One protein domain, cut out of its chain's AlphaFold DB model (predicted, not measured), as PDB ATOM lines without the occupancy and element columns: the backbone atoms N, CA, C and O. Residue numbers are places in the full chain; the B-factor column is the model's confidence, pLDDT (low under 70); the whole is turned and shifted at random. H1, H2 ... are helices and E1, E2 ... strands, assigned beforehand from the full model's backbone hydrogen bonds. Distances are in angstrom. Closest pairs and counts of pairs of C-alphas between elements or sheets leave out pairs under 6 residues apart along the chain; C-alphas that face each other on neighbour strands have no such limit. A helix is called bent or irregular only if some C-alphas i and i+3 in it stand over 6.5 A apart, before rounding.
ATOM      1  N   SER A  25      -9.370  38.154 -44.463       38.12
ATOM      2  CA  SER A  25     -10.675  38.844 -44.607       38.12
ATOM      3  C   SER A  25     -10.707  39.970 -45.653       38.12
ATOM      4  O   SER A  25     -11.100  41.097 -45.356       38.12
ATOM      5  N   ILE A  26     -10.325  39.673 -46.893       43.28
ATOM      6  CA  ILE A  26     -10.628  40.511 -48.056       43.28
ATOM      7  C   ILE A  26     -11.148  39.568 -49.140       43.28
ATOM      8  O   ILE A  26     -10.421  38.697 -49.609       43.28
ATOM      9  N   ALA A  27     -12.427  39.712 -49.495       41.47
ATOM     10  CA  ALA A  27     -13.076  38.937 -50.547       41.47
ATOM     11  C   ALA A  27     -12.236  38.982 -51.841       41.47
ATOM     12  O   ALA A  27     -12.118  40.031 -52.470       41.47
ATOM     13  N   GLY A  28     -11.613  37.859 -52.208       53.19
ATOM     14  CA  GLY A  28     -10.678  37.779 -53.333       53.19
ATOM     15  C   GLY A  28      -9.823  36.508 -53.314       53.19
ATOM     16  O   GLY A  28      -9.821  35.759 -52.336       53.19
ATOM     17  N   SER A  29      -9.087  36.273 -54.405       58.12
ATOM     18  CA  SER A  29      -8.199  35.117 -54.646       58.12
ATOM     19  C   SER A  29      -7.250  34.783 -53.486       58.12
ATOM     20  O   SER A  29      -6.858  33.630 -53.331       58.12
ATOM     21  N   ASN A  30      -6.934  35.752 -52.628       60.62
ATOM     22  CA  ASN A  30      -5.932  35.646 -51.565       60.62
ATOM     23  C   ASN A  30      -6.416  34.892 -50.308       60.62
ATOM     24  O   ASN A  30      -5.631  34.192 -49.667       60.62
ATOM     25  N   ALA A  31      -7.715  34.946 -49.985       65.19
ATOM     26  CA  ALA A  31      -8.296  34.097 -48.935       65.19
ATOM     27  C   ALA A  31      -8.184  32.611 -49.321       65.19
ATOM     28  O   ALA A  31      -7.725  31.780 -48.543       65.19
ATOM     29  N   LYS A  32      -8.478  32.305 -50.590       67.25
ATOM     30  CA  LYS A  32      -8.329  30.961 -51.156       67.25
ATOM     31  C   LYS A  32      -6.860  30.521 -51.210       67.25
ATOM     32  O   LYS A  32      -6.558  29.366 -50.940       67.25
ATOM     33  N   GLN A  33      -5.932  31.428 -51.523       70.31
ATOM     34  CA  GLN A  33      -4.492  31.129 -51.528       70.31
ATOM     35  C   GLN A  33      -3.946  30.799 -50.133       70.31
ATOM     36  O   GLN A  33      -3.169  29.857 -49.992       70.31
ATOM     37  N   SER A  34      -4.349  31.545 -49.103       73.56
ATOM     38  CA  SER A  34      -3.910  31.297 -47.722       73.56
ATOM     39  C   SER A  34      -4.515  30.023 -47.133       73.56
ATOM     40  O   SER A  34      -3.802  29.274 -46.466       73.56
ATOM     41  N   GLU A  35      -5.777  29.724 -47.442       78.31
ATOM     42  CA  GLU A  35      -6.393  28.431 -47.133       78.31
ATOM     43  C   GLU A  35      -5.644  27.287 -47.829       78.31
ATOM     44  O   GLU A  35      -5.186  26.368 -47.158       78.31
ATOM     45  N   ASN A  36      -5.401  27.391 -49.141       81.88
ATOM     46  CA  ASN A  36      -4.645  26.389 -49.898       81.88
ATOM     47  C   ASN A  36      -3.233  26.168 -49.335       81.88
ATOM     48  O   ASN A  36      -2.781  25.028 -49.237       81.88
ATOM     49  N   LEU A  37      -2.533  27.243 -48.958       83.31
ATOM     50  CA  LEU A  37      -1.206  27.164 -48.352       83.31
ATOM     51  C   LEU A  37      -1.258  26.470 -46.988       83.31
ATOM     52  O   LEU A  37      -0.448  25.583 -46.725       83.31
ATOM     53  N   LEU A  38      -2.221  26.823 -46.136       85.50
ATOM     54  CA  LEU A  38      -2.395  26.174 -44.840       85.50
ATOM     55  C   LEU A  38      -2.753  24.690 -44.997       85.50
ATOM     56  O   LEU A  38      -2.169  23.845 -44.320       85.50
ATOM     57  N   THR A  39      -3.663  24.355 -45.913       85.88
ATOM     58  CA  THR A  39      -4.004  22.966 -46.229       85.88
ATOM     59  C   THR A  39      -2.762  22.216 -46.695       85.88
ATOM     60  O   THR A  39      -2.467  21.150 -46.166       85.88
ATOM     61  N   ALA A  40      -1.975  22.791 -47.606       85.19
ATOM     62  CA  ALA A  40      -0.749  22.175 -48.102       85.19
ATOM     63  C   ALA A  40       0.284  21.933 -46.983       85.19
ATOM     64  O   ALA A  40       0.852  20.847 -46.900       85.19
ATOM     65  N   LEU A  41       0.495  22.907 -46.091       88.31
ATOM     66  CA  LEU A  41       1.448  22.808 -44.976       88.31
ATOM     67  C   LEU A  41       0.977  21.897 -43.833       88.31
ATOM     68  O   LEU A  41       1.774  21.565 -42.953       88.31
ATOM     69  N   THR A  42      -0.294  21.500 -43.825       88.38
ATOM     70  CA  THR A  42      -0.854  20.559 -42.844       88.38
ATOM     71  C   THR A  42      -1.056  19.150 -43.410       88.38
ATOM     72  O   THR A  42      -1.411  18.247 -42.650       88.38
ATOM     73  N   LEU A  43      -0.776  18.920 -44.703       87.81
ATOM     74  CA  LEU A  43      -0.754  17.575 -45.284       87.81
ATOM     75  C   LEU A  43       0.281  16.698 -44.570       87.81
ATOM     76  O   LEU A  43       1.455  17.058 -44.456       87.81
ATOM     77  N   PHE A  44      -0.168  15.525 -44.120       85.38
ATOM     78  CA  PHE A  44       0.655  14.558 -43.406       85.38
ATOM     79  C   PHE A  44       0.468  13.134 -43.976       85.38
ATOM     80  O   PHE A  44      -0.676  12.712 -44.159       85.38
ATOM     81  N   PRO A  45       1.553  12.369 -44.225       89.44
ATOM     82  CA  PRO A  45       2.953  12.810 -44.198       89.44
ATOM     83  C   PRO A  45       3.200  13.937 -45.209       89.44
ATOM     84  O   PRO A  45       2.420  14.121 -46.145       89.44
ATOM     85  N   THR A  46       4.264  14.714 -45.008       90.69
ATOM     86  CA  THR A  46       4.578  15.817 -45.918       90.69
ATOM     87  C   THR A  46       4.885  15.237 -47.305       90.69
ATOM     88  O   THR A  46       5.769  14.386 -47.428       90.69
ATOM     89  N   PRO A  47       4.165  15.648 -48.362       89.19
ATOM     90  CA  PRO A  47       4.392  15.114 -49.700       89.19
ATOM     91  C   PRO A  47       5.717  15.632 -50.272       89.19
ATOM     92  O   PRO A  47       6.227  16.664 -49.846       89.19
ATOM     93  N   ALA A  48       6.251  14.966 -51.298       86.44
ATOM     94  CA  ALA A  48       7.500  15.386 -51.948       86.44
ATOM     95  C   ALA A  48       7.417  16.791 -52.583       86.44
ATOM     96  O   ALA A  48       8.420  17.499 -52.662       86.44
ATOM     97  N   PHE A  49       6.220  17.200 -53.016       88.00
ATOM     98  CA  PHE A  49       5.934  18.523 -53.565       88.00
ATOM     99  C   PHE A  49       4.564  19.000 -53.091       88.00
ATOM    100  O   PHE A  49       3.616  18.217 -53.028       88.00
ATOM    101  N   LEU A  50       4.455  20.296 -52.802       86.50
ATOM    102  CA  LEU A  50       3.189  20.961 -52.516       86.50
ATOM    103  C   LEU A  50       2.638  21.590 -53.789       86.50
ATOM    104  O   LEU A  50       3.390  22.164 -54.577       86.50
ATOM    105  N   VAL A  51       1.324  21.501 -53.974       84.31
ATOM    106  CA  VAL A  51       0.617  22.137 -55.087       84.31
ATOM    107  C   VAL A  51      -0.113  23.354 -54.545       84.31
ATOM    108  O   VAL A  51      -1.051  23.215 -53.765       84.31
ATOM    109  N   LEU A  52       0.327  24.543 -54.947       81.81
ATOM    110  CA  LEU A  52      -0.282  25.809 -54.551       81.81
ATOM    111  C   LEU A  52      -0.980  26.431 -55.761       81.81
ATOM    112  O   LEU A  52      -0.352  26.647 -56.796       81.81
ATOM    113  N   ASP A  53      -2.276  26.709 -55.642       74.25
ATOM    114  CA  ASP A  53      -3.021  27.471 -56.650       74.25
ATOM    115  C   ASP A  53      -2.771  28.964 -56.424       74.25
ATOM    116  O   ASP A  53      -3.143  29.507 -55.384       74.25
ATOM    117  N   THR A  54      -2.113  29.608 -57.387       68.62
ATOM    118  CA  THR A  54      -1.860  31.056 -57.412       68.62
ATOM    119  C   THR A  54      -2.436  31.616 -58.705       68.62
ATOM    120  O   THR A  54      -2.027  31.224 -59.797       68.62
ATOM    121  N   ASP A  55      -3.430  32.493 -58.573       66.94
ATOM    122  CA  ASP A  55      -4.136  33.156 -59.679       66.94
ATOM    123  C   ASP A  55      -4.616  32.208 -60.797       66.94
ATOM    124  O   ASP A  55      -4.505  32.502 -61.989       66.94
ATOM    125  N   GLY A  56      -5.156  31.045 -60.414       68.19
ATOM    126  CA  GLY A  56      -5.705  30.054 -61.343       68.19
ATOM    127  C   GLY A  56      -4.652  29.165 -62.006       68.19
ATOM    128  O   GLY A  56      -4.968  28.448 -62.958       68.19
ATOM    129  N   LYS A  57      -3.402  29.197 -61.528       73.88
ATOM    130  CA  LYS A  57      -2.322  28.309 -61.964       73.88
ATOM    131  C   LYS A  57      -1.806  27.487 -60.790       73.88
ATOM    132  O   LYS A  57      -1.395  28.023 -59.762       73.88
ATOM    133  N   ALA A  58      -1.751  26.172 -60.985       80.25
ATOM    134  CA  ALA A  58      -1.102  25.263 -60.052       80.25
ATOM    135  C   ALA A  58       0.426  25.400 -60.152       80.25
ATOM    136  O   ALA A  58       1.009  25.220 -61.224       80.25
ATOM    137  N   LYS A  59       1.074  25.696 -59.028       83.44
ATOM    138  CA  LYS A  59       2.528  25.769 -58.886       83.44
ATOM    139  C   LYS A  59       3.008  24.669 -57.948       83.44
ATOM    140  O   LYS A  59       2.519  24.548 -56.828       83.44
ATOM    141  N   PHE A  60       3.999  23.905 -58.394       86.00
ATOM    142  CA  PHE A  60       4.676  22.913 -57.564       86.00
ATOM    143  C   PHE A  60       5.800  23.586 -56.781       86.00
ATOM    144  O   PHE A  60       6.669  24.237 -57.367       86.00
ATOM    145  N   VAL A  61       5.779  23.448 -55.460       88.06
ATOM    146  CA  VAL A  61       6.757  24.058 -54.557       88.06
ATOM    147  C   VAL A  61       7.365  22.975 -53.665       88.06
ATOM    148  O   VAL A  61       6.621  22.168 -53.104       88.06
ATOM    149  N   PRO A  62       8.704  22.928 -53.512       89.44
ATOM    150  CA  PRO A  62       9.335  22.074 -52.514       89.44
ATOM    151  C   PRO A  62       8.808  22.421 -51.115       89.44
ATOM    152  O   PRO A  62       8.772  23.607 -50.769       89.44
ATOM    153  N   PRO A  63       8.433  21.441 -50.280       90.25
ATOM    154  CA  PRO A  63       7.843  21.757 -48.987       90.25
ATOM    155  C   PRO A  63       8.823  22.496 -48.061       90.25
ATOM    156  O   PRO A  63       8.397  23.372 -47.317       90.25
ATOM    157  N   SER A  64      10.137  22.240 -48.164       89.12
ATOM    158  CA  SER A  64      11.165  22.966 -47.397       89.12
ATOM    159  C   SER A  64      11.131  24.470 -47.669       89.12
ATOM    160  O   SER A  64      11.224  25.271 -46.744       89.12
ATOM    161  N   LYS A  65      10.916  24.854 -48.932       90.19
ATOM    162  CA  LYS A  65      10.750  26.246 -49.336       90.19
ATOM    163  C   LYS A  65       9.448  26.835 -48.798       90.19
ATOM    164  O   LYS A  65       9.472  27.912 -48.226       90.19
ATOM    165  N   ALA A  66       8.333  26.116 -48.924       89.19
ATOM    166  CA  ALA A  66       7.047  26.603 -48.428       89.19
ATOM    167  C   ALA A  66       7.051  26.825 -46.903       89.19
ATOM    168  O   ALA A  66       6.507  27.816 -46.422       89.19
ATOM    169  N   TYR A  67       7.705  25.944 -46.137       90.19
ATOM    170  CA  TYR A  67       7.916  26.166 -44.705       90.19
ATOM    171  C   TYR A  67       8.904  27.300 -44.424       90.19
ATOM    172  O   TYR A  67       8.685  28.043 -43.473       90.19
ATOM    173  N   ALA A  68       9.970  27.461 -45.209       89.00
ATOM    174  CA  ALA A  68      10.907  28.576 -45.051       89.00
ATOM    175  C   ALA A  68      10.223  29.934 -45.253       89.00
ATOM    176  O   ALA A  68      10.388  30.820 -44.416       89.00
ATOM    177  N   ASP A  69       9.387  30.050 -46.288       87.06
ATOM    178  CA  ASP A  69       8.652  31.271 -46.634       87.06
ATOM    179  C   ASP A  69       7.668  31.699 -45.520       87.06
ATOM    180  O   ASP A  69       7.391  32.884 -45.356       87.06
ATOM    181  N   VAL A  70       7.153  30.753 -44.722       87.56
ATOM    182  CA  VAL A  70       6.168  31.025 -43.654       87.56
ATOM    183  C   VAL A  70       6.801  31.078 -42.260       87.56
ATOM    184  O   VAL A  70       6.432  31.896 -41.416       87.56
ATOM    185  N   LEU A  71       7.732  30.174 -41.975       87.19
ATOM    186  CA  LEU A  71       8.293  29.958 -40.640       87.19
ATOM    187  C   LEU A  71       9.671  30.593 -40.452       87.19
ATOM    188  O   LEU A  71      10.241  30.447 -39.373       87.19
ATOM    189  N   GLU A  72      10.203  31.274 -41.474       83.25
ATOM    190  CA  GLU A  72      11.548  31.874 -41.466       83.25
ATOM    191  C   GLU A  72      12.634  30.822 -41.147       83.25
ATOM    192  O   GLU A  72      13.649  31.090 -40.505       83.25
ATOM    193  N   THR A  73      12.391  29.578 -41.574       84.56
ATOM    194  CA  THR A  73      13.336  28.459 -41.452       84.56
ATOM    195  C   THR A  73      14.240  28.381 -42.685       84.56
ATOM    196  O   THR A  73      14.081  29.136 -43.640       84.56
ATOM    197  N   SER A  74      15.228  27.480 -42.685       85.44
ATOM    198  CA  SER A  74      16.090  27.304 -43.858       85.44
ATOM    199  C   SER A  74      15.339  26.599 -44.993       85.44
ATOM    200  O   SER A  74      14.773  25.524 -44.794       85.44
ATOM    201  N   ASP A  75      15.416  27.153 -46.202       86.00
ATOM    202  CA  ASP A  75      14.851  26.591 -47.441       86.00
ATOM    203  C   ASP A  75      15.488  25.255 -47.871       86.00
ATOM    204  O   ASP A  75      14.906  24.502 -48.656       86.00
ATOM    205  N   LYS A  76      16.658  24.933 -47.308       86.62
ATOM    206  CA  LYS A  76      17.392  23.670 -47.481       86.62
ATOM    207  C   LYS A  76      17.152  22.668 -46.350       86.62
ATOM    208  O   LYS A  76      17.870  21.676 -46.261       86.62
ATOM    209  N   SER A  77      16.185  22.927 -45.468       87.38
ATOM    210  CA  SER A  77      15.891  22.003 -44.372       87.38
ATOM    211  C   SER A  77      15.385  20.670 -44.910       87.38
ATOM    212  O   SER A  77      14.513  20.630 -45.779       87.38
ATOM    213  N   ILE A  78      15.897  19.577 -44.352       89.38
ATOM    214  CA  ILE A  78      15.397  18.236 -44.642       89.38
ATOM    215  C   ILE A  78      14.176  17.990 -43.771       89.38
ATOM    216  O   ILE A  78      14.218  18.158 -42.551       89.38
ATOM    217  N   ILE A  79      13.075  17.624 -44.423       90.50
ATOM    218  CA  ILE A  79      11.808  17.377 -43.748       90.50
ATOM    219  C   ILE A  79      11.756  15.927 -43.312       90.50
ATOM    220  O   ILE A  79      11.951  15.021 -44.118       90.50
ATOM    221  N   ILE A  80      11.470  15.736 -42.031       90.56
ATOM    222  CA  ILE A  80      11.311  14.422 -41.422       90.56
ATOM    223  C   ILE A  80       9.926  14.361 -40.784       90.56
ATOM    224  O   ILE A  80       9.577  15.195 -39.946       90.56
ATOM    225  N   ASN A  81       9.141  13.353 -41.162       91.25
ATOM    226  CA  ASN A  81       7.788  13.151 -40.639       91.25
ATOM    227  C   ASN A  81       7.714  12.148 -39.481       91.25
ATOM    228  O   ASN A  81       6.665  12.025 -38.847       91.25
ATOM    229  N   ASN A  82       8.813  11.449 -39.187       88.44
ATOM    230  CA  ASN A  82       8.894  10.480 -38.103       88.44
ATOM    231  C   ASN A  82      10.162  10.687 -37.262       88.44
ATOM    232  O   ASN A  82      11.285  10.646 -37.757       88.44
ATOM    233  N   VAL A  83       9.981  10.844 -35.951       86.44
ATOM    234  CA  VAL A  83      11.078  11.018 -34.988       86.44
ATOM    235  C   VAL A  83      12.071   9.854 -34.964       86.44
ATOM    236  O   VAL A  83      13.225  10.050 -34.594       86.44
ATOM    237  N   GLU A  84      11.664   8.648 -35.363       84.81
ATOM    238  CA  GLU A  84      12.566   7.494 -35.429       84.81
ATOM    239  C   GLU A  84      13.671   7.670 -36.470       84.81
ATOM    240  O   GLU A  84      14.766   7.138 -36.294       84.81
ATOM    241  N   GLU A  85      13.427   8.450 -37.522       83.94
ATOM    242  CA  GLU A  85      14.409   8.711 -38.576       83.94
ATOM    243  C   GLU A  85      15.586   9.555 -38.074       83.94
ATOM    244  O   GLU A  85      16.685   9.476 -38.622       83.94
ATOM    245  N   LEU A  86      15.414  10.272 -36.954       83.25
ATOM    246  CA  LEU A  86      16.493  11.023 -36.309       83.25
ATOM    247  C   LEU A  86      17.646  10.117 -35.840       83.25
ATOM    248  O   LEU A  86      18.765  10.585 -35.633       83.25
ATOM    249  N   ARG A  87      17.422   8.802 -35.711       77.19
ATOM    250  CA  ARG A  87      18.501   7.844 -35.420       77.19
ATOM    251  C   ARG A  87      19.548   7.762 -36.535       77.19
ATOM    252  O   ARG A  87      20.659   7.310 -36.279       77.19
ATOM    253  N   PHE A  88      19.197   8.181 -37.750       74.12
ATOM    254  CA  PHE A  88      20.067   8.118 -38.921       74.12
ATOM    255  C   PHE A  88      20.833   9.416 -39.185       74.12
ATOM    256  O   PHE A  88      21.661   9.427 -40.086       74.12
ATOM    257  N   ILE A  89      20.633  10.480 -38.392       77.56
ATOM    258  CA  ILE A  89      21.256  11.805 -38.618       77.56
ATOM    259  C   ILE A  89      22.770  11.715 -38.827       77.56
ATOM    260  O   ILE A  89      23.321  12.417 -39.673       77.56
ATOM    261  N   SER A  90      23.444  10.830 -38.088       71.19
ATOM    262  CA  SER A  90      24.894  10.632 -38.180       71.19
ATOM    263  C   SER A  90      25.372  10.113 -39.541       71.19
ATOM    264  O   SER A  90      26.554  10.236 -39.846       71.19
ATOM    265  N   GLN A  91      24.484   9.529 -40.346       67.81
ATOM    266  CA  GLN A  91      24.804   8.881 -41.619       67.81
ATOM    267  C   GLN A  91      24.390   9.714 -42.838       67.81
ATOM    268  O   GLN A  91      24.874   9.446 -43.935       67.81
ATOM    269  N   THR A  92      23.505  10.700 -42.672       59.88
ATOM    270  CA  THR A  92      22.806  11.326 -43.806       59.88
ATOM    271  C   THR A  92      22.918  12.846 -43.903       59.88
ATOM    272  O   THR A  92      22.545  13.381 -44.942       59.88
ATOM    273  N   LEU A  93      23.413  13.568 -42.885       61.75
ATOM    274  CA  LEU A  93      23.061  14.995 -42.743       61.75
ATOM    275  C   LEU A  93      24.217  15.951 -42.410       61.75
ATOM    276  O   LEU A  93      24.055  16.856 -41.596       61.75
ATOM    277  N   ALA A  94      25.380  15.830 -43.053       59.25
ATOM    278  CA  ALA A  94      26.402  16.866 -42.902       59.25
ATOM    279  C   ALA A  94      25.884  18.226 -43.438       59.25
ATOM    280  O   ALA A  94      25.629  18.375 -44.632       59.25
ATOM    281  N   HIS A  95      25.749  19.212 -42.540       63.38
ATOM    282  CA  HIS A  95      25.529  20.643 -42.833       63.38
ATOM    283  C   HIS A  95      24.117  21.027 -43.314       63.38
ATOM    284  O   HIS A  95      23.929  22.099 -43.890       63.38
ATOM    285  N   SER A  96      23.111  20.182 -43.077       79.19
ATOM    286  CA  SER A  96      21.711  20.503 -43.388       79.19
ATOM    287  C   SER A  96      20.891  20.634 -42.110       79.19
ATOM    288  O   SER A  96      20.978  19.783 -41.229       79.19
ATOM    289  N   ASN A  97      20.073  21.685 -42.016       88.69
ATOM    290  CA  ASN A  97      19.105  21.824 -40.927       88.69
ATOM    291  C   ASN A  97      17.976  20.796 -41.083       88.69
ATOM    292  O   ASN A  97      17.664  20.358 -42.192       88.69
ATOM    293  N   ILE A  98      17.340  20.433 -39.974       91.06
ATOM    294  CA  ILE A  98      16.228  19.480 -39.947       91.06
ATOM    295  C   ILE A  98      14.947  20.219 -39.578       91.06
ATOM    296  O   ILE A  98      14.926  21.000 -38.625       91.06
ATOM    297  N   LEU A  99      13.868  19.930 -40.304       93.19
ATOM    298  CA  LEU A  99      12.516  20.341 -39.952       93.19
ATOM    299  C   LEU A  99      11.659  19.103 -39.681       93.19
ATOM    300  O   LEU A  99      11.277  18.372 -40.593       93.19
ATOM    301  N   LEU A 100      11.345  18.873 -38.412       92.81
ATOM    302  CA  LEU A 100      10.425  17.825 -37.994       92.81
ATOM    303  C   LEU A 100       8.987  18.288 -38.214       92.81
ATOM    304  O   LEU A 100       8.599  19.304 -37.655       92.81
ATOM    305  N   VAL A 101       8.178  17.544 -38.962       92.88
ATOM    306  CA  VAL A 101       6.740  17.824 -39.118       92.88
ATOM    307  C   VAL A 101       5.964  16.643 -38.555       92.88
ATOM    308  O   VAL A 101       5.960  15.576 -39.160       92.88
ATOM    309  N   LEU A 102       5.331  16.811 -37.390       91.81
ATOM    310  CA  LEU A 102       4.793  15.703 -36.583       91.81
ATOM    311  C   LEU A 102       3.322  15.930 -36.205       91.81
ATOM    312  O   LEU A 102       2.979  17.006 -35.721       91.81
ATOM    313  N   GLN A 103       2.461  14.914 -36.344       87.75
ATOM    314  CA  GLN A 103       1.023  14.997 -36.011       87.75
ATOM    315  C   GLN A 103       0.645  14.346 -34.658       87.75
ATOM    316  O   GLN A 103      -0.487  14.472 -34.194       87.75
ATOM    317  N   GLY A 104       1.579  13.674 -33.978       79.75
ATOM    318  CA  GLY A 104       1.339  13.038 -32.677       79.75
ATOM    319  C   GLY A 104       2.186  11.785 -32.446       79.75
ATOM    320  O   GLY A 104       3.083  11.488 -33.227       79.75
ATOM    321  N   ASN A 105       1.884  11.055 -31.361       60.62
ATOM    322  CA  ASN A 105       2.382   9.701 -31.054       60.62
ATOM    323  C   ASN A 105       3.904   9.483 -31.088       60.62
ATOM    324  O   ASN A 105       4.370   8.372 -31.316       60.62
ATOM    325  N   SER A 106       4.706  10.502 -30.791       62.62
ATOM    326  CA  SER A 106       6.125  10.266 -30.558       62.62
ATOM    327  C   SER A 106       6.299   9.680 -29.153       62.62
ATOM    328  O   SER A 106       6.181  10.421 -28.171       62.62
ATOM    329  N   GLU A 107       6.595   8.382 -29.039       73.75
ATOM    330  CA  GLU A 107       7.198   7.782 -27.836       73.75
ATOM    331  C   GLU A 107       8.609   8.359 -27.640       73.75
ATOM    332  O   GLU A 107       9.632   7.696 -27.824       73.75
ATOM    333  N   TRP A 108       8.667   9.658 -27.376       86.19
ATOM    334  CA  TRP A 108       9.887  10.429 -27.297       86.19
ATOM    335  C   TRP A 108      10.219  10.691 -25.840       86.19
ATOM    336  O   TRP A 108       9.460  11.341 -25.119       86.19
ATOM    337  N   ASP A 109      11.368  10.182 -25.425       86.88
ATOM    338  CA  ASP A 109      11.869  10.269 -24.065       86.88
ATOM    339  C   ASP A 109      13.162  11.102 -24.003       86.88
ATOM    340  O   ASP A 109      13.736  11.518 -25.015       86.88
ATOM    341  N   ALA A 110      13.618  11.364 -22.781       88.06
ATOM    342  CA  ALA A 110      14.826  12.145 -22.536       88.06
ATOM    343  C   ALA A 110      16.112  11.438 -23.009       88.06
ATOM    344  O   ALA A 110      17.099  12.104 -23.329       88.06
ATOM    345  N   ASP A 111      16.127  10.107 -23.078       88.00
ATOM    346  CA  ASP A 111      17.302   9.341 -23.501       88.00
ATOM    347  C   ASP A 111      17.509   9.457 -25.012       88.00
ATOM    348  O   ASP A 111      18.633   9.684 -25.474       88.00
ATOM    349  N   LYS A 112      16.420   9.382 -25.782       87.38
ATOM    350  CA  LYS A 112      16.393   9.645 -27.225       87.38
ATOM    351  C   LYS A 112      16.793  11.092 -27.519       87.38
ATOM    352  O   LYS A 112      17.678  11.300 -28.352       87.38
ATOM    353  N   SER A 113      16.249  12.067 -26.776       89.62
ATOM    354  CA  SER A 113      16.658  13.480 -26.878       89.62
ATOM    355  C   SER A 113      18.163  13.656 -26.739       89.62
ATOM    356  O   SER A 113      18.782  14.281 -27.595       89.62
ATOM    357  N   ARG A 114      18.772  13.084 -25.692       90.81
ATOM    358  CA  ARG A 114      20.208  13.249 -25.424       90.81
ATOM    359  C   ARG A 114      21.082  12.712 -26.552       90.81
ATOM    360  O   ARG A 114      22.055  13.365 -26.926       90.81
ATOM    361  N   LYS A 115      20.738  11.548 -27.110       89.06
ATOM    362  CA  LYS A 115      21.489  10.942 -28.222       89.06
ATOM    363  C   LYS A 115      21.432  11.813 -29.472       89.06
ATOM    364  O   LYS A 115      22.475  12.143 -30.029       89.06
ATOM    365  N   VAL A 116      20.229  12.222 -29.870       89.06
ATOM    366  CA  VAL A 116      20.033  13.065 -31.056       89.06
ATOM    367  C   VAL A 116      20.687  14.428 -30.878       89.06
ATOM    368  O   VAL A 116      21.413  14.867 -31.762       89.06
ATOM    369  N   LEU A 117      20.524  15.053 -29.712       91.31
ATOM    370  CA  LEU A 117      21.131  16.346 -29.414       91.31
ATOM    371  C   LEU A 117      22.661  16.300 -29.454       91.31
ATOM    372  O   LEU A 117      23.290  17.233 -29.946       91.31
ATOM    373  N   SER A 118      23.265  15.219 -28.952       90.44
ATOM    374  CA  SER A 118      24.722  15.051 -28.977       90.44
ATOM    375  C   SER A 118      25.251  15.020 -30.411       90.44
ATOM    376  O   SER A 118      26.232  15.691 -30.718       90.44
ATOM    377  N   VAL A 119      24.571  14.289 -31.302       88.75
ATOM    378  CA  VAL A 119      24.923  14.232 -32.730       88.75
ATOM    379  C   VAL A 119      24.663  15.574 -33.413       88.75
ATOM    380  O   VAL A 119      25.519  16.056 -34.147       88.75
ATOM    381  N   ALA A 120      23.519  16.203 -33.138       88.88
ATOM    382  CA  ALA A 120      23.156  17.494 -33.712       88.88
ATOM    383  C   ALA A 120      24.188  18.577 -33.365       88.88
ATOM    384  O   ALA A 120      24.654  19.283 -34.252       88.88
ATOM    385  N   LYS A 121      24.630  18.647 -32.101       89.31
ATOM    386  CA  LYS A 121      25.681  19.577 -31.659       89.31
ATOM    387  C   LYS A 121      27.045  19.267 -32.277       89.31
ATOM    388  O   LYS A 121      27.759  20.191 -32.642       89.31
ATOM    389  N   LEU A 122      27.404  17.988 -32.404       88.88
ATOM    390  CA  LEU A 122      28.669  17.577 -33.023       88.88
ATOM    391  C   LEU A 122      28.743  17.976 -34.507       88.88
ATOM    392  O   LEU A 122      29.818  18.299 -35.002       88.88
ATOM    393  N   LEU A 123      27.609  17.940 -35.209       86.69
ATOM    394  CA  LEU A 123      27.513  18.207 -36.646       86.69
ATOM    395  C   LEU A 123      27.009  19.621 -36.988       86.69
ATOM    396  O   LEU A 123      26.799  19.900 -38.167       86.69
ATOM    397  N   ASP A 124      26.810  20.481 -35.983       87.94
ATOM    398  CA  ASP A 124      26.219  21.824 -36.108       87.94
ATOM    399  C   ASP A 124      24.873  21.838 -36.865       87.94
ATOM    400  O   ASP A 124      24.607  22.653 -37.747       87.94
ATOM    401  N   ILE A 125      24.007  20.877 -36.540       88.56
ATOM    402  CA  ILE A 125      22.677  20.725 -37.138       88.56
ATOM    403  C   ILE A 125      21.635  21.347 -36.214       88.56
ATOM    404  O   ILE A 125      21.453  20.897 -35.080       88.56
ATOM    405  N   LYS A 126      20.872  22.316 -36.726       91.31
ATOM    406  CA  LYS A 126      19.686  22.827 -36.029       91.31
ATOM    407  C   LYS A 126      18.482  21.952 -36.341       91.31
ATOM    408  O   LYS A 126      18.206  21.660 -37.507       91.31
ATOM    409  N   VAL A 127      17.741  21.574 -35.305       92.19
ATOM    410  CA  VAL A 127      16.512  20.785 -35.424       92.19
ATOM    411  C   VAL A 127      15.338  21.666 -35.041       92.19
ATOM    412  O   VAL A 127      15.137  21.945 -33.867       92.19
ATOM    413  N   SER A 128      14.554  22.100 -36.021       93.88
ATOM    414  CA  SER A 128      13.282  22.795 -35.804       93.88
ATOM    415  C   SER A 128      12.116  21.814 -35.893       93.88
ATOM    416  O   SER A 128      12.236  20.746 -36.492       93.88
ATOM    417  N   MET A 129      10.969  22.167 -35.315       94.06
ATOM    418  CA  MET A 129       9.785  21.309 -35.306       94.06
ATOM    419  C   MET A 129       8.508  22.095 -35.593       94.06
ATOM    420  O   MET A 129       8.277  23.137 -34.993       94.06
ATOM    421  N   VAL A 130       7.646  21.536 -36.437       93.81
ATOM    422  CA  VAL A 130       6.235  21.879 -36.618       93.81
ATOM    423  C   VAL A 130       5.395  20.757 -36.023       93.81
ATOM    424  O   VAL A 130       5.389  19.624 -36.507       93.81
ATOM    425  N   TRP A 131       4.680  21.071 -34.953       93.19
ATOM    426  CA  TRP A 131       3.759  20.158 -34.300       93.19
ATOM    427  C   TRP A 131       2.327  20.420 -34.770       93.19
ATOM    428  O   TRP A 131       1.722  21.428 -34.399       93.19
ATOM    429  N   LEU A 132       1.803  19.493 -35.569       90.12
ATOM    430  CA  LEU A 132       0.455  19.508 -36.140       90.12
ATOM    431  C   LEU A 132      -0.589  18.811 -35.252       90.12
ATOM    432  O   LEU A 132      -1.782  18.878 -35.536       90.12
ATOM    433  N   GLY A 133      -0.156  18.118 -34.195       83.75
ATOM    434  CA  GLY A 133      -1.043  17.347 -33.324       83.75
ATOM    435  C   GLY A 133      -1.884  18.204 -32.375       83.75
ATOM    436  O   GLY A 133      -1.427  19.224 -31.867       83.75
ATOM    437  N   GLU A 134      -3.095  17.733 -32.062       80.50
ATOM    438  CA  GLU A 134      -4.013  18.400 -31.121       80.50
ATOM    439  C   GLU A 134      -3.515  18.364 -29.668       80.50
ATOM    440  O   GLU A 134      -3.760  19.276 -28.879       80.50
ATOM    441  N   LYS A 135      -2.796  17.297 -29.298       85.44
ATOM    442  CA  LYS A 135      -2.193  17.152 -27.967       85.44
ATOM    443  C   LYS A 135      -0.912  17.966 -27.873       85.44
ATOM    444  O   LYS A 135      -0.231  18.175 -28.868       85.44
ATOM    445  N   ALA A 136      -0.523  18.357 -26.662       85.62
ATOM    446  CA  ALA A 136       0.777  18.981 -26.450       85.62
ATOM    447  C   ALA A 136       1.917  18.027 -26.854       85.62
ATOM    448  O   ALA A 136       1.919  16.856 -26.472       85.62
ATOM    449  N   SER A 137       2.905  18.544 -27.587       88.62
ATOM    450  CA  SER A 137       4.120  17.785 -27.888       88.62
ATOM    451  C   SER A 137       4.894  17.438 -26.605       88.62
ATOM    452  O   SER A 137       4.876  18.238 -25.655       88.62
ATOM    453  N   PRO A 138       5.612  16.299 -26.565       90.69
ATOM    454  CA  PRO A 138       6.403  15.912 -25.401       90.69
ATOM    455  C   PRO A 138       7.423  16.984 -25.007       90.69
ATOM    456  O   PRO A 138       8.096  17.564 -25.863       90.69
ATOM    457  N   LYS A 139       7.573  17.220 -23.698       91.50
ATOM    458  CA  LYS A 139       8.514  18.220 -23.169       91.50
ATOM    459  C   LYS A 139       9.956  17.925 -23.591       91.50
ATOM    460  O   LYS A 139      10.615  18.802 -24.128       91.50
ATOM    461  N   ALA A 140      10.398  16.675 -23.453       91.31
ATOM    462  CA  ALA A 140      11.749  16.260 -23.835       91.31
ATOM    463  C   ALA A 140      12.075  16.550 -25.313       91.31
ATOM    464  O   ALA A 140      13.222  16.859 -25.638       91.31
ATOM    465  N   LEU A 141      11.077  16.467 -26.202       91.44
ATOM    466  CA  LEU A 141      11.230  16.777 -27.625       91.44
ATOM    467  C   LEU A 141      11.388  18.284 -27.854       91.44
ATOM    468  O   LEU A 141      12.293  18.705 -28.567       91.44
ATOM    469  N   LYS A 142      10.539  19.094 -27.207       92.56
ATOM    470  CA  LYS A 142      10.629  20.562 -27.251       92.56
ATOM    471  C   LYS A 142      11.969  21.068 -26.738       92.56
ATOM    472  O   LYS A 142      12.572  21.919 -27.387       92.56
ATOM    473  N   ASP A 143      12.412  20.538 -25.601       93.88
ATOM    474  CA  ASP A 143      13.673  20.921 -24.967       93.88
ATOM    475  C   ASP A 143      14.849  20.591 -25.902       93.88
ATOM    476  O   ASP A 143      15.685  21.450 -26.159       93.88
ATOM    477  N   MET A 144      14.847  19.407 -26.532       93.75
ATOM    478  CA  MET A 144      15.859  19.025 -27.529       93.75
ATOM    479  C   MET A 144      15.914  19.993 -28.720       93.75
ATOM    480  O   MET A 144      17.002  20.416 -29.107       93.75
ATOM    481  N   VAL A 145      14.759  20.383 -29.272       94.19
ATOM    482  CA  VAL A 145      14.678  21.355 -30.378       94.19
ATOM    483  C   VAL A 145      15.320  22.685 -29.981       94.19
ATOM    484  O   VAL A 145      16.180  23.186 -30.706       94.19
ATOM    485  N   VAL A 146      14.974  23.220 -28.806       94.88
ATOM    486  CA  VAL A 146      15.548  24.481 -28.302       94.88
ATOM    487  C   VAL A 146      17.053  24.345 -28.082       94.88
ATOM    488  O   VAL A 146      17.820  25.201 -28.514       94.88
ATOM    489  N   GLU A 147      17.496  23.256 -27.458       94.56
ATOM    490  CA  GLU A 147      18.914  23.017 -27.180       94.56
ATOM    491  C   GLU A 147      19.760  22.781 -28.439       94.56
ATOM    492  O   GLU A 147      20.979  22.967 -28.392       94.56
ATOM    493  N   SER A 148      19.141  22.379 -29.553       91.88
ATOM    494  CA  SER A 148      19.790  22.296 -30.869       91.88
ATOM    495  C   SER A 148      19.908  23.656 -31.575       91.88
ATOM    496  O   SER A 148      20.487  23.745 -32.652       91.88
ATOM    497  N   GLY A 149      19.344  24.726 -30.997       91.81
ATOM    498  CA  GLY A 149      19.267  26.049 -31.620       91.81
ATOM    499  C   GLY A 149      18.170  26.177 -32.683       91.81
ATOM    500  O   GLY A 149      18.185  27.135 -33.459       91.81
ATOM    501  N   GLY A 150      17.247  25.214 -32.744       92.44
ATOM    502  CA  GLY A 150      16.072  25.253 -33.607       92.44
ATOM    503  C   GLY A 150      14.877  25.950 -32.958       92.44
ATOM    504  O   GLY A 150      14.953  26.508 -31.863       92.44
ATOM    505  N   THR A 151      13.743  25.943 -33.657       93.62
ATOM    506  CA  THR A 151      12.501  26.584 -33.199       93.62
ATOM    507  C   THR A 151      11.342  25.598 -33.198       93.62
ATOM    508  O   THR A 151      11.221  24.754 -34.085       93.62
ATOM    509  N   ASN A 152      10.487  25.714 -32.184       92.50
ATOM    510  CA  ASN A 152       9.253  24.951 -32.070       92.50
ATOM    511  C   ASN A 152       8.082  25.797 -32.574       92.50
ATOM    512  O   ASN A 152       7.842  26.883 -32.053       92.50
ATOM    513  N   PHE A 153       7.329  25.252 -33.517       92.19
ATOM    514  CA  PHE A 153       6.086  25.803 -34.032       92.19
ATOM    515  C   PHE A 153       4.958  24.825 -33.732       92.19
ATOM    516  O   PHE A 153       5.119  23.610 -33.855       92.19
ATOM    517  N   ASN A 154       3.803  25.341 -33.346       89.56
ATOM    518  CA  ASN A 154       2.565  24.575 -33.264       89.56
ATOM    519  C   ASN A 154       1.608  24.976 -34.405       89.56
ATOM    520  O   ASN A 154       1.838  25.959 -35.112       89.56
ATOM    521  N   THR A 155       0.509  24.239 -34.575       85.94
ATOM    522  CA  THR A 155      -0.510  24.539 -35.596       85.94
ATOM    523  C   THR A 155      -1.049  25.971 -35.510       85.94
ATOM    524  O   THR A 155      -1.288  26.600 -36.537       85.94
ATOM    525  N   ARG A 156      -1.216  26.529 -34.302       85.62
ATOM    526  CA  ARG A 156      -1.672  27.917 -34.121       85.62
ATOM    527  C   ARG A 156      -0.627  28.917 -34.626       85.62
ATOM    528  O   ARG A 156      -1.007  29.877 -35.290       85.62
ATOM    529  N   ASP A 157       0.658  28.677 -34.367       86.38
ATOM    530  CA  ASP A 157       1.750  29.518 -34.877       86.38
ATOM    531  C   ASP A 157       1.784  29.487 -36.409       86.38
ATOM    532  O   ASP A 157       1.966  30.520 -37.052       86.38
ATOM    533  N   LEU A 158       1.554  28.308 -37.000       85.75
ATOM    534  CA  LEU A 158       1.479  28.130 -38.448       85.75
ATOM    535  C   LEU A 158       0.325  28.944 -39.050       85.75
ATOM    536  O   LEU A 158       0.547  29.695 -39.995       85.75
ATOM    537  N   ILE A 159      -0.879  28.865 -38.472       85.31
ATOM    538  CA  ILE A 159      -2.050  29.642 -38.919       85.31
ATOM    539  C   ILE A 159      -1.751  31.146 -38.882       85.31
ATOM    540  O   ILE A 159      -2.006  31.857 -39.854       85.31
ATOM    541  N   GLN A 160      -1.179  31.636 -37.779       85.62
ATOM    542  CA  GLN A 160      -0.844  33.053 -37.626       85.62
ATOM    543  C   GLN A 160       0.197  33.515 -38.649       85.62
ATOM    544  O   GLN A 160       0.061  34.589 -39.235       85.62
ATOM    545  N   ARG A 161       1.227  32.700 -38.890       85.69
ATOM    546  CA  ARG A 161       2.295  33.027 -39.839       85.69
ATOM    547  C   ARG A 161       1.830  32.959 -41.291       85.69
ATOM    548  O   ARG A 161       2.196  33.834 -42.065       85.69
ATOM    549  N   VAL A 162       0.962  32.010 -41.650       84.94
ATOM    550  CA  VAL A 162       0.320  31.975 -42.977       84.94
ATOM    551  C   VAL A 162      -0.537  33.223 -43.194       84.94
ATOM    552  O   VAL A 162      -0.453  33.852 -44.248       84.94
ATOM    553  N   ALA A 163      -1.320  33.632 -42.190       78.94
ATOM    554  CA  ALA A 163      -2.111  34.858 -42.272       78.94
ATOM    555  C   ALA A 163      -1.223  36.102 -42.447       78.94
ATOM    556  O   ALA A 163      -1.533  36.980 -43.254       78.94
ATOM    557  N   ARG A 164      -0.088  36.163 -41.740       80.12
ATOM    558  CA  ARG A 164       0.898  37.238 -41.895       80.12
ATOM    559  C   ARG A 164       1.512  37.257 -43.296       80.12
ATOM    560  O   ARG A 164       1.506  38.312 -43.919       80.12
ATOM    561  N   ALA A 165       1.970  36.113 -43.800       77.19
ATOM    562  CA  ALA A 165       2.539  36.000 -45.141       77.19
ATOM    563  C   ALA A 165       1.528  36.418 -46.230       77.19
ATOM    564  O   ALA A 165       1.890  37.118 -47.172       77.19
ATOM    565  N   CYS A 166       0.240  36.078 -46.061       72.81
ATOM    566  CA  CYS A 166      -0.844  36.549 -46.939       72.81
ATOM    567  C   CYS A 166      -0.961  38.084 -46.927       72.81
ATOM    568  O   CYS A 166      -1.050  38.715 -47.979       72.81
ATOM    569  N   ASN A 167      -0.918  38.701 -45.742       70.56
ATOM    570  CA  ASN A 167      -1.014  40.155 -45.593       70.56
ATOM    571  C   ASN A 167       0.213  40.902 -46.140       70.56
ATOM    572  O   ASN A 167       0.068  41.991 -46.692       70.56
ATOM    573  N   GLU A 168       1.414  40.340 -45.996       70.88
ATOM    574  CA  GLU A 168       2.644  40.923 -46.544       70.88
ATOM    575  C   GLU A 168       2.648  40.863 -48.080       70.88
ATOM    576  O   GLU A 168       2.894  41.885 -48.724       70.88
ATOM    577  N   ALA A 169       2.221  39.736 -48.664       66.62
ATOM    578  CA  ALA A 169       2.031  39.607 -50.108       66.62
ATOM    579  C   ALA A 169       0.991  40.607 -50.656       66.62
ATOM    580  O   ALA A 169       1.210  41.232 -51.694       66.62
ATOM    581  N   LEU A 170      -0.115  40.820 -49.932       55.75
ATOM    582  CA  LEU A 170      -1.130  41.834 -50.253       55.75
ATOM    583  C   LEU A 170      -0.582  43.266 -50.218       55.75
ATOM    584  O   LEU A 170      -1.017  44.117 -50.992       55.75
ATOM    585  N   ALA A 171       0.362  43.540 -49.318       60.25
ATOM    586  CA  ALA A 171       0.996  44.844 -49.186       60.25
ATOM    587  C   ALA A 171       2.079  45.104 -50.254       60.25
ATOM    588  O   ALA A 171       2.668  46.186 -50.250       60.25
ATOM    589  N   GLY A 172       2.342  44.141 -51.151       55.75
ATOM    590  CA  GLY A 172       3.369  44.242 -52.190       55.75
ATOM    591  C   GLY A 172       4.791  44.299 -51.632       55.75
ATOM    592  O   GLY A 172       5.643  44.963 -52.226       55.75
TER     593      GLY A 172
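Overview. This is residues 25 to 172 of the 173 residues of an uncharacterized protein of Proteobacteria bacterium (UniProt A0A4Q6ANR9). A small four-stranded parallel sheet, E3 to E6, has H3 and H5 over one face, with H4 packed on those two helices, and together they make one lobe of an elongated domain. The other lobe holds H1, packed on strand E1 of the E1 and E2 hairpin, and the long H6, which runs out from the sheet's edge strand E6 and back along H1; H2 lies on the sheet's other face and packs on H6 with its residues near Val 70. The printed part has 148 residues, with six named helices and six named strands in the order H1 E1 E2 H2 E3 H3 E4 H4 E5 H5 E6 H6. The larger sheet has the order E3, E4, E5, E6, and the class is mixed, helices and strands. The whole is compact, with a radius of gyration of the C-alphas of 16.0 A, and spans 50 by 30 by 24 A.

Arrangement. In the larger sheet, E4, residues 98 to 102, and E5, residues 127 to 131, are inner strands and parallel neighbours; N 130 and O 100 are 2.7 A apart, within hydrogen-bond range. The edge strands are E3, residues 78 to 80, parallel to E4 with N 99 and O 78 at 2.9 A, and E6, residues 152 to 154, parallel to E5 with N 153 and O 129 at 2.7 A. H3, residues 83 to 92, and H5, residues 139 to 147, are on the same face of this sheet, at heights of 8.5 A and 8.4 A. H4, residues 110 to 122, only grazes the sheet with its residues 116 to 121. H4 touches H5 at a shallow tilt of 12 degrees, the same way, and the C-alphas of Ala 110 and Ala 140 are their closest, 5.3 A apart. With residues 116 to 120 alone, H4 touches H3 at a shallow tilt of 27 degrees, the same way; their closest C-alphas, of Ser 90 and Val 119, are 6.5 A apart. E3, H3, E4; E4, H4, E5; and E5, H5, E6 are strand-helix-strand units, each two parallel neighbour strands with a helix between, and each crossover is right-handed. H2, residues 63 to 71, is on the opposite face from H3 and H5, at a height of 8.9 A. H6, residues 155 to 170, touches H2 about perpendicular, at 83 degrees, with residues 158 to 165 alone; the closest C-alphas are those of Val 70 and Arg 161, 5.8 A apart. H6 also touches H1, residues 29 to 42, at a shallow tilt of 32 degrees, opposite ways, with the C-alphas of Ser 34 and Cys 166 closest at 6.1 A. E1, residues 50 to 54, and E2, residues 57 to 61, form an antiparallel hairpin, with N 59 and O 52 at 2.8 A. The closest C-alphas of H1 and E1 are those of Ala 40 and Leu 50, 6.0 A apart, while H1 and E2 are apart. Every O i to N i+4 pair is within hydrogen-bond range in H1, H2, H4, H5 and H6; in H3 it is 1 of 6, beside 6 of 7 O i to N i+3 pairs, and H3 is irregular, with C-alphas 87 and 90 7.5 A apart.

Along the chain. E4 is 12.5 A long from first to last C-alpha, E5 12.8 A, E3 6.5 A and E6 6.8 A. H1 begins at C-alpha 29, (-8.199, 35.117, -54.646), and is 20.1 A long; H4 is 18.2 A and H3 14.7 A. H5 is 12.1 A, H2 11.7 A, E1 12.3 A and E2 12.5 A. E4 begins at C-alpha 98, (16.228, 19.480, -39.947). H6, 22.7 A long, ends at C-alpha 170, (-1.130, 41.834, -50.253).

Size, cuts and confidence. The two C-alphas farthest apart are those of Ala 27 and Asp 111, at 50.3 A. The printed part runs from residue 25 to 172 and has no cut. No link is long. The mean pLDDT of the printed part is 82.6; residues 25 to 32, 54 to 56, 91 to 95, 105 to 106 and 169 to 172 are under 70.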